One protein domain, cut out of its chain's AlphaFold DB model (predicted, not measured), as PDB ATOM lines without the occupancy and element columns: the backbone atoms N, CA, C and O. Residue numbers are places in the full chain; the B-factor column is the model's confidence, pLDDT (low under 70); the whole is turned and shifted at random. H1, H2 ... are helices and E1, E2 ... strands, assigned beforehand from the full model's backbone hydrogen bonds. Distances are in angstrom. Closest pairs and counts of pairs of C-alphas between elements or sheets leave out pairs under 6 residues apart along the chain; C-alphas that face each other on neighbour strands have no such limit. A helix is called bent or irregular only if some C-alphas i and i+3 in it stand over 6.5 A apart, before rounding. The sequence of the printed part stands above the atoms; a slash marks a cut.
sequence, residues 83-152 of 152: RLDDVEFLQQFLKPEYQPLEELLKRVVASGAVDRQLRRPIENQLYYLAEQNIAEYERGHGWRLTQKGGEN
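What this domain is: This is residues 83 to 152 of the 152 residues of an uncharacterized protein of Haloferax gibbonsii (strain ATCC 33959 / DSM 4427 / JCM 8863 / NBRC 102184 / NCIMB 2188 / Ma 2.38) (UniProt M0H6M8). A long helix, H3, makes the shaft of an extended, loosely built model; at its far end the chain folds back into a small two-stranded hairpin, E1 and E2, beside the helix's last turns. At the other end the shorter H2 turns off at a corner, and the small helix H1 lies apart from both helices, joined to H2 by a loop whose residues 96 to 100 stick out. The printed part has 70 residues with three named helices and two named strands, in the order H1, H2, H3, E1, E2; the class is mostly helix, and the sheet E1 - E2 is antiparallel. The whole is extended, with a radius of gyration of the C-alphas of 17.5 A, and spans 51 by 25 by 19 A.

How they stand to each other: H1, residues 87 to 91, is apart from H2, residues 101 to 110, and from H3, residues 113 to 131. H2 and H3 are close but not clearly touching; their closest C-alphas, those of Val 108 and Val 114, are 7.0 A apart. Their lines stand at 70.2 degrees, only just about perpendicular. H3 has a kink of 31 degrees near residue 120, and it is irregular, but only just: C-alphas 117 and 120 are 6.8 A apart. E1, residues 135 to 138, has 6 pairs of C-alphas within 8 A of H3, the closest being those of Leu 129 and Ala 135, 5.1 A apart. E2, residues 142 to 145, has 1 such pair, the C-alphas of Leu 126 and Trp 143, 7.7 A apart. E1 and E2 form a hairpin, antiparallel at 150 degrees; N 136 and O 144 are 2.8 A apart and N 142 and O 138 2.9 A apart, within hydrogen-bond range. In H1 and H2 every O i to N i+4 pair is within hydrogen-bond range; in H3 13 of 15 are.

Where its parts are: H1 begins at C-alpha 87, (26.446, -35.813, -60.023), and is 6.2 A long from first to last C-alpha. H2 measures 14.2 A and H3 28.3 A, the latter from C-alpha 113 at (30.050, -32.176, -73.281) to C-alpha 131. E1 is 10.2 A long and E2 10.5 A, ending at C-alpha 145, (30.046, -7.047, -81.973).

The domain as a whole: The two C-alphas farthest apart, those of Pro 96 and Lys 148, are 51.4 A apart. Residues 96 to 102, of which 101 and 102 belong to H2, stand free. The printed part has no cut, and no link is long. The mean pLDDT of the printed part is 77.7; residues 83 to 85 and 147 to 152 are under 70, and residue 152 is the chain's last.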
ATOM      1  N   ARG A  83      23.392 -32.028 -67.401       59.53
ATOM      2  CA  ARG A  83      23.843 -30.710 -66.972       59.53
ATOM      3  C   ARG A  83      25.237 -30.888 -66.372       59.53
ATOM      4  O   ARG A  83      25.484 -31.869 -65.680       59.53
ATOM      5  N   LEU A  84      26.142 -29.942 -66.624       65.19
ATOM      6  CA  LEU A  84      27.489 -29.920 -66.027       65.19
ATOM      7  C   LEU A  84      27.481 -30.097 -64.494       65.19
ATOM      8  O   LEU A  84      28.462 -30.597 -63.948       65.19
ATOM      9  N   ASP A  85      26.375 -29.743 -63.837       65.38
ATOM     10  CA  ASP A  85      26.193 -29.828 -62.385       65.38
ATOM     11  C   ASP A  85      25.614 -31.183 -61.917       65.38
ATOM     12  O   ASP A  85      25.446 -31.406 -60.717       65.38
ATOM     13  N   ASP A  86      25.298 -32.101 -62.838       74.12
ATOM     14  CA  ASP A  86      24.737 -33.409 -62.499       74.12
ATOM     15  C   ASP A  86      25.817 -34.320 -61.889       74.12
ATOM     16  O   ASP A  86      26.887 -34.554 -62.459       74.12
ATOM     17  N   VAL A  87      25.517 -34.915 -60.734       73.12
ATOM     18  CA  VAL A  87      26.446 -35.813 -60.023       73.12
ATOM     19  C   VAL A  87      26.823 -37.026 -60.883       73.12
ATOM     20  O   VAL A  87      27.988 -37.416 -60.929       73.12
ATOM     21  N   GLU A  88      25.860 -37.587 -61.620       74.94
ATOM     22  CA  GLU A  88      26.086 -38.711 -62.540       74.94
ATOM     23  C   GLU A  88      27.023 -38.346 -63.697       74.94
ATOM     24  O   GLU A  88      27.769 -39.194 -64.184       74.94
ATOM     25  N   PHE A  89      27.009 -37.084 -64.132       73.62
ATOM     26  CA  PHE A  89      27.913 -36.586 -65.163       73.62
ATOM     27  C   PHE A  89      29.344 -36.528 -64.639       73.62
ATOM     28  O   PHE A  89      30.253 -37.075 -65.259       73.62
ATOM     29  N   LEU A  90      29.547 -35.930 -63.462       74.94
ATOM     30  CA  LEU A  90      30.872 -35.802 -62.854       74.94
ATOM     31  C   LEU A  90      31.486 -37.168 -62.511       74.94
ATOM     32  O   LEU A  90      32.683 -37.375 -62.715       74.94
ATOM     33  N   GLN A  91      30.667 -38.131 -62.079       79.62
ATOM     34  CA  GLN A  91      31.104 -39.503 -61.800       79.62
ATOM     35  C   GLN A  91      31.700 -40.220 -63.018       79.62
ATOM     36  O   GLN A  91      32.601 -41.034 -62.848       79.62
ATOM     37  N   GLN A  92      31.271 -39.895 -64.242       79.38
ATOM     38  CA  GLN A  92      31.821 -40.506 -65.462       79.38
ATOM     39  C   GLN A  92      33.273 -40.089 -65.741       79.38
ATOM     40  O   GLN A  92      33.989 -40.791 -66.456       79.38
ATOM     41  N   PHE A  93      33.718 -38.954 -65.194       77.19
ATOM     42  CA  PHE A  93      35.063 -38.421 -65.432       77.19
ATOM     43  C   PHE A  93      36.027 -38.654 -64.267       77.19
ATOM     44  O   PHE A  93      37.244 -38.580 -64.477       77.19
ATOM     45  N   LEU A  94      35.500 -38.950 -63.076       82.06
ATOM     46  CA  LEU A  94      36.272 -39.234 -61.869       82.06
ATOM     47  C   LEU A  94      36.925 -40.624 -61.940       82.06
ATOM     48  O   LEU A  94      36.305 -41.607 -62.340       82.06
ATOM     49  N   LYS A  95      38.196 -40.707 -61.534       82.06
ATOM     50  CA  LYS A  95      38.904 -41.980 -61.315       82.06
ATOM     51  C   LYS A  95      38.878 -42.355 -59.826       82.06
ATOM     52  O   LYS A  95      38.658 -41.480 -58.993       82.06
ATOM     53  N   PRO A  96      39.163 -43.623 -59.472       80.88
ATOM     54  CA  PRO A  96      39.303 -44.057 -58.075       80.88
ATOM     55  C   PRO A  96      40.512 -43.451 -57.330       80.88
ATOM     56  O   PRO A  96      40.677 -43.687 -56.138       80.88
ATOM     57  N   GLU A  97      41.360 -42.682 -58.013       81.62
ATOM     58  CA  GLU A  97      42.552 -42.028 -57.467       81.62
ATOM     59  C   GLU A  97      42.309 -40.523 -57.285       81.62
ATOM     60  O   GLU A  97      41.519 -39.922 -58.017       81.62
ATOM     61  N   TYR A  98      43.026 -39.888 -56.352       81.00
ATOM     62  CA  TYR A  98      42.967 -38.435 -56.173       81.00
ATOM     63  C   TYR A  98      43.509 -37.707 -57.404       81.00
ATOM     64  O   TYR A  98      44.622 -37.979 -57.858       81.00
ATOM     65  N   GLN A  99      42.729 -36.755 -57.921       82.38
ATOM     66  CA  GLN A  99      43.064 -35.988 -59.119       82.38
ATOM     67  C   GLN A  99      42.964 -34.485 -58.867       82.38
ATOM     68  O   GLN A  99      42.055 -34.040 -58.161       82.38
ATOM     69  N   PRO A 100      43.863 -33.683 -59.465       86.75
ATOM     70  CA  PRO A 100      43.724 -32.239 -59.463       86.75
ATOM     71  C   PRO A 100      42.545 -31.820 -60.350       86.75
ATOM     72  O   PRO A 100      42.332 -32.364 -61.437       86.75
ATOM     73  N   LEU A 101      41.806 -30.802 -59.903       83.25
ATOM     74  CA  LEU A 101      40.620 -30.284 -60.593       83.25
ATOM     75  C   LEU A 101      40.905 -29.903 -62.057       83.25
ATOM     76  O   LEU A 101      40.075 -30.137 -62.930       83.25
ATOM     77  N   GLU A 102      42.092 -29.369 -62.349       83.94
ATOM     78  CA  GLU A 102      42.485 -28.975 -63.707       83.94
ATOM     79  C   GLU A 102      42.495 -30.140 -64.706       83.94
ATOM     80  O   GLU A 102      42.124 -29.965 -65.869       83.94
ATOM     81  N   GLU A 103      42.910 -31.335 -64.277       82.31
ATOM     82  CA  GLU A 103      42.939 -32.514 -65.149       82.31
ATOM     83  C   GLU A 103      41.514 -32.985 -65.468       82.31
ATOM     84  O   GLU A 103      41.204 -33.341 -66.610       82.31
ATOM     85  N   LEU A 104      40.627 -32.912 -64.473       81.94
ATOM     86  CA  LEU A 104      39.213 -33.225 -64.631       81.94
ATOM     87  C   LEU A 104      38.535 -32.237 -65.585       81.94
ATOM     88  O   LEU A 104      37.871 -32.663 -66.530       81.94
ATOM     89  N   LEU A 105      38.768 -30.932 -65.411       79.50
ATOM     90  CA  LEU A 105      38.232 -29.893 -66.294       79.50
ATOM     91  C   LEU A 105      38.695 -30.078 -67.744       79.50
ATOM     92  O   LEU A 105      37.873 -30.029 -68.659       79.50
ATOM     93  N   LYS A 106      39.984 -30.371 -67.970       82.81
ATOM     94  CA  LYS A 106      40.507 -30.661 -69.318       82.81
ATOM     95  C   LYS A 106      39.804 -31.856 -69.957       82.81
ATOM     96  O   LYS A 106      39.466 -31.798 -71.136       82.81
ATOM     97  N   ARG A 107      39.544 -32.923 -69.195       78.94
ATOM     98  CA  ARG A 107      38.843 -34.117 -69.696       78.94
ATOM     99  C   ARG A 107      37.378 -33.827 -70.025       78.94
ATOM    100  O   ARG A 107      36.887 -34.260 -71.065       78.94
ATOM    101  N   VAL A 108      36.705 -33.061 -69.171       79.00
ATOM    102  CA  VAL A 108      35.316 -32.637 -69.379       79.00
ATOM    103  C   VAL A 108      35.195 -31.766 -70.634       79.00
ATOM    104  O   VAL A 108      34.332 -32.030 -71.472       79.00
ATOM    105  N   VAL A 109      36.099 -30.806 -70.840       79.75
ATOM    106  CA  VAL A 109      36.141 -29.990 -72.068       79.75
ATOM    107  C   VAL A 109      36.462 -30.849 -73.298       79.75
ATOM    108  O   VAL A 109      35.761 -30.756 -74.304       79.75
ATOM    109  N   ALA A 110      37.451 -31.747 -73.211       78.25
ATOM    110  CA  ALA A 110      37.839 -32.637 -74.311       78.25
ATOM    111  C   ALA A 110      36.723 -33.607 -74.737       78.25
ATOM    112  O   ALA A 110      36.659 -34.005 -75.897       78.25
ATOM    113  N   SER A 111      35.807 -33.962 -73.831       76.31
ATOM    114  CA  SER A 111      34.640 -34.800 -74.146       76.31
ATOM    115  C   SER A 111      33.590 -34.107 -75.038       76.31
ATOM    116  O   SER A 111      32.610 -34.728 -75.478       76.31
ATOM    117  N   GLY A 112      33.738 -32.795 -75.263       71.56
ATOM    118  CA  GLY A 112      32.778 -31.968 -75.994       71.56
ATOM    119  C   GLY A 112      31.420 -31.837 -75.294       71.56
ATOM    120  O   GLY A 112      30.476 -31.324 -75.888       71.56
ATOM    121  N   ALA A 113      31.283 -32.313 -74.051       71.88
ATOM    122  CA  ALA A 113      30.050 -32.176 -73.281       71.88
ATOM    123  C   ALA A 113      29.731 -30.706 -72.985       71.88
ATOM    124  O   ALA A 113      28.588 -30.281 -73.135       71.88
ATOM    125  N   VAL A 114      30.769 -29.927 -72.666       72.56
ATOM    126  CA  VAL A 114      30.674 -28.477 -72.453       72.56
ATOM    127  C   VAL A 114      30.182 -27.773 -73.718       72.56
ATOM    128  O   VAL A 114      29.245 -26.986 -73.645       72.56
ATOM    129  N   ASP A 115      30.746 -28.108 -74.883       74.38
ATOM    130  CA  ASP A 115      30.337 -27.530 -76.169       74.38
ATOM    131  C   ASP A 115      28.858 -27.817 -76.469       74.38
ATOM    132  O   ASP A 115      28.077 -26.902 -76.716       74.38
ATOM    133  N   ARG A 116      28.425 -29.077 -76.327       71.44
ATOM    134  CA  ARG A 116      27.023 -29.469 -76.554       71.44
ATOM    135  C   ARG A 116      26.046 -28.745 -75.630       71.44
ATOM    136  O   ARG A 116      24.941 -28.414 -76.065       71.44
ATOM    137  N   GLN A 117      26.436 -28.511 -74.380       72.50
ATOM    138  CA  GLN A 117      25.575 -27.851 -73.407       72.50
ATOM    139  C   GLN A 117      25.540 -26.330 -73.593       72.50
ATOM    140  O   GLN A 117      24.475 -25.731 -73.457       72.50
ATOM    141  N   LEU A 118      26.674 -25.703 -73.918       78.06
ATOM    142  CA  LEU A 118      26.779 -24.248 -74.044       78.06
ATOM    143  C   LEU A 118      26.368 -23.722 -75.420       78.06
ATOM    144  O   LEU A 118      25.930 -22.578 -75.519       78.06
ATOM    145  N   ARG A 119      26.432 -24.546 -76.471       79.00
ATOM    146  CA  ARG A 119      26.147 -24.123 -77.846       79.00
ATOM    147  C   ARG A 119      24.770 -23.488 -78.014       79.00
ATOM    148  O   ARG A 119      24.675 -22.379 -78.520       79.00
ATOM    149  N   ARG A 120      23.706 -24.159 -77.563       73.94
ATOM    150  CA  ARG A 120      22.328 -23.646 -77.697       73.94
ATOM    151  C   ARG A 120      22.087 -22.354 -76.900       73.94
ATOM    152  O   ARG A 120      21.550 -21.419 -77.484       73.94
ATOM    153  N   PRO A 121      22.462 -22.264 -75.608       79.56
ATOM    154  CA  PRO A 121      22.373 -21.012 -74.859       79.56
ATOM    155  C   PRO A 121      23.132 -19.857 -75.517       79.56
ATOM    156  O   PRO A 121      22.587 -18.763 -75.627       79.56
ATOM    157  N   ILE A 122      24.357 -20.109 -75.987       82.31
ATOM    158  CA  ILE A 122      25.187 -19.090 -76.632       82.31
ATOM    159  C   ILE A 122      24.573 -18.657 -77.966       82.31
ATOM    160  O   ILE A 122      24.434 -17.461 -78.194       82.31
ATOM    161  N   GLU A 123      24.154 -19.594 -78.823       81.88
ATOM    162  CA  GLU A 123      23.482 -19.281 -80.092       81.88
ATOM    163  C   GLU A 123      22.230 -18.426 -79.854       81.88
ATOM    164  O   GLU A 123      22.089 -17.373 -80.467       81.88
ATOM    165  N   ASN A 124      21.364 -18.818 -78.915       81.75
ATOM    166  CA  ASN A 124      20.160 -18.053 -78.585       81.75
ATOM    167  C   ASN A 124      20.487 -16.632 -78.104       81.75
ATOM    168  O   ASN A 124      19.848 -15.674 -78.536       81.75
ATOM    169  N   GLN A 125      21.491 -16.488 -77.234       81.81
ATOM    170  CA  GLN A 125      21.903 -15.179 -76.734       81.81
ATOM    171  C   GLN A 125      22.501 -14.309 -77.846       81.81
ATOM    172  O   GLN A 125      22.264 -13.106 -77.881       81.81
ATOM    173  N   LEU A 126      23.252 -14.906 -78.772       86.19
ATOM    174  CA  LEU A 126      23.825 -14.206 -79.918       86.19
ATOM    175  C   LEU A 126      22.744 -13.722 -80.891       86.19
ATOM    176  O   LEU A 126      22.807 -12.576 -81.330       86.19
ATOM    177  N   TYR A 127      21.721 -14.537 -81.165       85.69
ATOM    178  CA  TYR A 127      20.563 -14.097 -81.952       85.69
ATOM    179  C   TYR A 127      19.815 -12.949 -81.269       85.69
ATOM    180  O   TYR A 127      19.513 -11.957 -81.925       85.69
ATOM    181  N   TYR A 128      19.604 -13.023 -79.952       83.88
ATOM    182  CA  TYR A 128      18.999 -11.930 -79.187       83.88
ATOM    183  C   TYR A 128      19.817 -10.629 -79.272       83.88
ATOM    184  O   TYR A 128      19.271  -9.553 -79.505       83.88
ATOM    185  N   LEU A 129      21.145 -10.714 -79.149       86.56
ATOM    186  CA  LEU A 129      22.026  -9.554 -79.322       86.56
ATOM    187  C   LEU A 129      21.993  -9.006 -80.755       86.56
ATOM    188  O   LEU A 129      22.153  -7.800 -80.950       86.56
ATOM    189  N   ALA A 130      21.769  -9.859 -81.753       84.38
ATOM    190  CA  ALA A 130      21.616  -9.419 -83.132       84.38
ATOM    191  C   ALA A 130      20.291  -8.711 -83.405       84.38
ATOM    192  O   ALA A 130      20.290  -7.690 -84.089       84.38
ATOM    193  N   GLU A 131      19.190  -9.157 -82.802       84.88
ATOM    194  CA  GLU A 131      17.919  -8.419 -82.838       84.88
ATOM    195  C   GLU A 131      18.062  -7.005 -82.251       84.88
ATOM    196  O   GLU A 131      17.463  -6.048 -82.739       84.88
ATOM    197  N   GLN A 132      18.924  -6.846 -81.244       84.06
ATOM    198  CA  GLN A 132      19.232  -5.552 -80.628       84.06
ATOM    199  C   GLN A 132      20.248  -4.710 -81.416       84.06
ATOM    200  O   GLN A 132      20.592  -3.608 -80.988       84.06
ATOM    201  N   ASN A 133      20.716  -5.185 -82.576       83.00
ATOM    202  CA  ASN A 133      21.800  -4.586 -83.359       83.00
ATOM    203  C   ASN A 133      23.104  -4.408 -82.556       83.00
ATOM    204  O   ASN A 133      23.877  -3.495 -82.844       83.00
ATOM    205  N   ILE A 134      23.340  -5.246 -81.541       83.75
ATOM    206  CA  ILE A 134      24.557  -5.266 -80.709       83.75
ATOM    207  C   ILE A 134      25.556  -6.292 -81.259       83.75
ATOM    208  O   ILE A 134      26.766  -6.088 -81.175       83.75
ATOM    209  N   ALA A 135      25.059  -7.380 -81.846       84.69
ATOM    210  CA  ALA A 135      25.861  -8.380 -82.541       84.69
ATOM    211  C   ALA A 135      25.403  -8.542 -83.997       84.69
ATOM    212  O   ALA A 135      24.268  -8.252 -84.344       84.69
ATOM    213  N   GLU A 136      26.281  -9.021 -84.865       85.69
ATOM    214  CA  GLU A 136      25.958  -9.352 -86.251       85.69
ATOM    215  C   GLU A 136      26.557 -10.709 -86.603       85.69
ATOM    216  O   GLU A 136      27.647 -11.057 -86.140       85.69
ATOM    217  N   TYR A 137      25.844 -11.469 -87.432       87.19
ATOM    218  CA  TYR A 137      26.310 -12.745 -87.954       87.19
ATOM    219  C   TYR A 137      26.610 -12.638 -89.445       87.19
ATOM    220  O   TYR A 137      25.753 -12.236 -90.233       87.19
ATOM    221  N   GLU A 138      27.803 -13.074 -89.840       85.25
ATOM    222  CA  GLU A 138      28.194 -13.189 -91.238       85.25
ATOM    223  C   GLU A 138      28.612 -14.628 -91.563       85.25
ATOM    224  O   GLU A 138      29.461 -15.243 -90.905       85.25
ATOM    225  N   ARG A 139      28.016 -15.184 -92.623       80.00
ATOM    226  CA  ARG A 139      28.289 -16.554 -93.067       80.00
ATOM    227  C   ARG A 139      29.750 -16.678 -93.513       80.00
ATOM    228  O   ARG A 139      30.146 -16.086 -94.506       80.00
ATOM    229  N   GLY A 140      30.525 -17.499 -92.806       82.50
ATOM    230  CA  GLY A 140      31.955 -17.723 -93.066       82.50
ATOM    231  C   GLY A 140      32.892 -16.982 -92.106       82.50
ATOM    232  O   GLY A 140      34.012 -17.440 -91.912       82.50
ATOM    233  N   HIS A 141      32.413 -15.926 -91.444       77.56
ATOM    234  CA  HIS A 141      33.184 -15.142 -90.470       77.56
ATOM    235  C   HIS A 141      32.697 -15.338 -89.025       77.56
ATOM    236  O   HIS A 141      33.479 -15.202 -88.088       77.56
ATOM    237  N   GLY A 142      31.434 -15.734 -88.834       86.19
ATOM    238  CA  GLY A 142      30.859 -15.983 -87.514       86.19
ATOM    239  C   GLY A 142      30.185 -14.742 -86.935       86.19
ATOM    240  O   GLY A 142      29.534 -13.994 -87.659       86.19
ATOM    241  N   TRP A 143      30.294 -14.563 -85.620       88.06
ATOM    242  CA  TRP A 143      29.627 -13.492 -84.879       88.06
ATOM    243  C   TRP A 143      30.595 -12.356 -84.556       88.06
ATOM    244  O   TRP A 143      31.710 -12.609 -84.101       88.06
ATOM    245  N   ARG A 144      30.158 -11.108 -84.736       86.62
ATOM    246  CA  ARG A 144      30.908  -9.904 -84.350       86.62
ATOM    247  C   ARG A 144      30.052  -8.963 -83.510       86.62
ATOM    248  O   ARG A 144      28.838  -8.931 -83.675       86.62
ATOM    249  N   LEU A 145      30.691  -8.173 -82.652       86.25
ATOM    250  CA  LEU A 145      30.046  -7.047 -81.973       86.25
ATOM    251  C   LEU A 145      29.914  -5.869 -82.952       86.25
ATOM    252  O   LEU A 145      30.824  -5.614 -83.743       86.25
ATOM    253  N   THR A 146      28.800  -5.147 -82.903       82.25
ATOM    254  CA  THR A 146      28.600  -3.912 -83.669       82.25
ATOM    255  C   THR A 146      29.171  -2.708 -82.915       82.25
ATOM    256  O   THR A 146      29.409  -2.767 -81.708       82.25
ATOM    257  N   GLN A 147      29.360  -1.576 -83.601       67.44
ATOM    258  CA  GLN A 147      29.853  -0.343 -82.965       67.44
ATOM    259  C   GLN A 147      28.925   0.170 -81.848       67.44
ATOM    260  O   GLN A 147      29.419   0.673 -80.847       67.44
ATOM    261  N   LYS A 148      27.607  -0.065 -81.945       59.53
ATOM    262  CA  LYS A 148      26.646   0.238 -80.867       59.53
ATOM    263  C   LYS A 148      26.860  -0.602 -79.603       59.53
ATOM    264  O   LYS A 148      26.500  -0.160 -78.521       59.53
ATOM    265  N   GLY A 149      27.424  -1.803 -79.728       55.88
ATOM    266  CA  GLY A 149      27.761  -2.656 -78.587       55.88
ATOM    267  C   GLY A 149      29.064  -2.276 -77.881       55.88
ATOM    268  O   GLY A 149      29.287  -2.724 -76.761       55.88
ATOM    269  N   GLY A 150      29.925  -1.485 -78.532       51.69
ATOM    270  CA  GLY A 150      31.227  -1.059 -78.010       51.69
ATOM    271  C   GLY A 150      31.244   0.331 -77.364       51.69
ATOM    272  O   GLY A 150      32.294   0.741 -76.882       51.69
ATOM    273  N   GLU A 151      30.118   1.051 -77.366       52.75
ATOM    274  CA  GLU A 151      29.978   2.398 -76.782       52.75
ATOM    275  C   GLU A 151      29.410   2.401 -75.345       52.75
ATOM    276  O   GLU A 151      28.977   3.447 -74.865       52.75
ATOM    277  N   ASN A 152      29.435   1.261 -74.641       46.41
ATOM    278  CA  ASN A 152      29.082   1.168 -73.214       46.41
ATOM    279  C   ASN A 152      30.311   1.145 -72.304       46.41
ATOM    280  O   ASN A 152      31.223   0.327 -72.570       46.41
TER     281      ASN A 152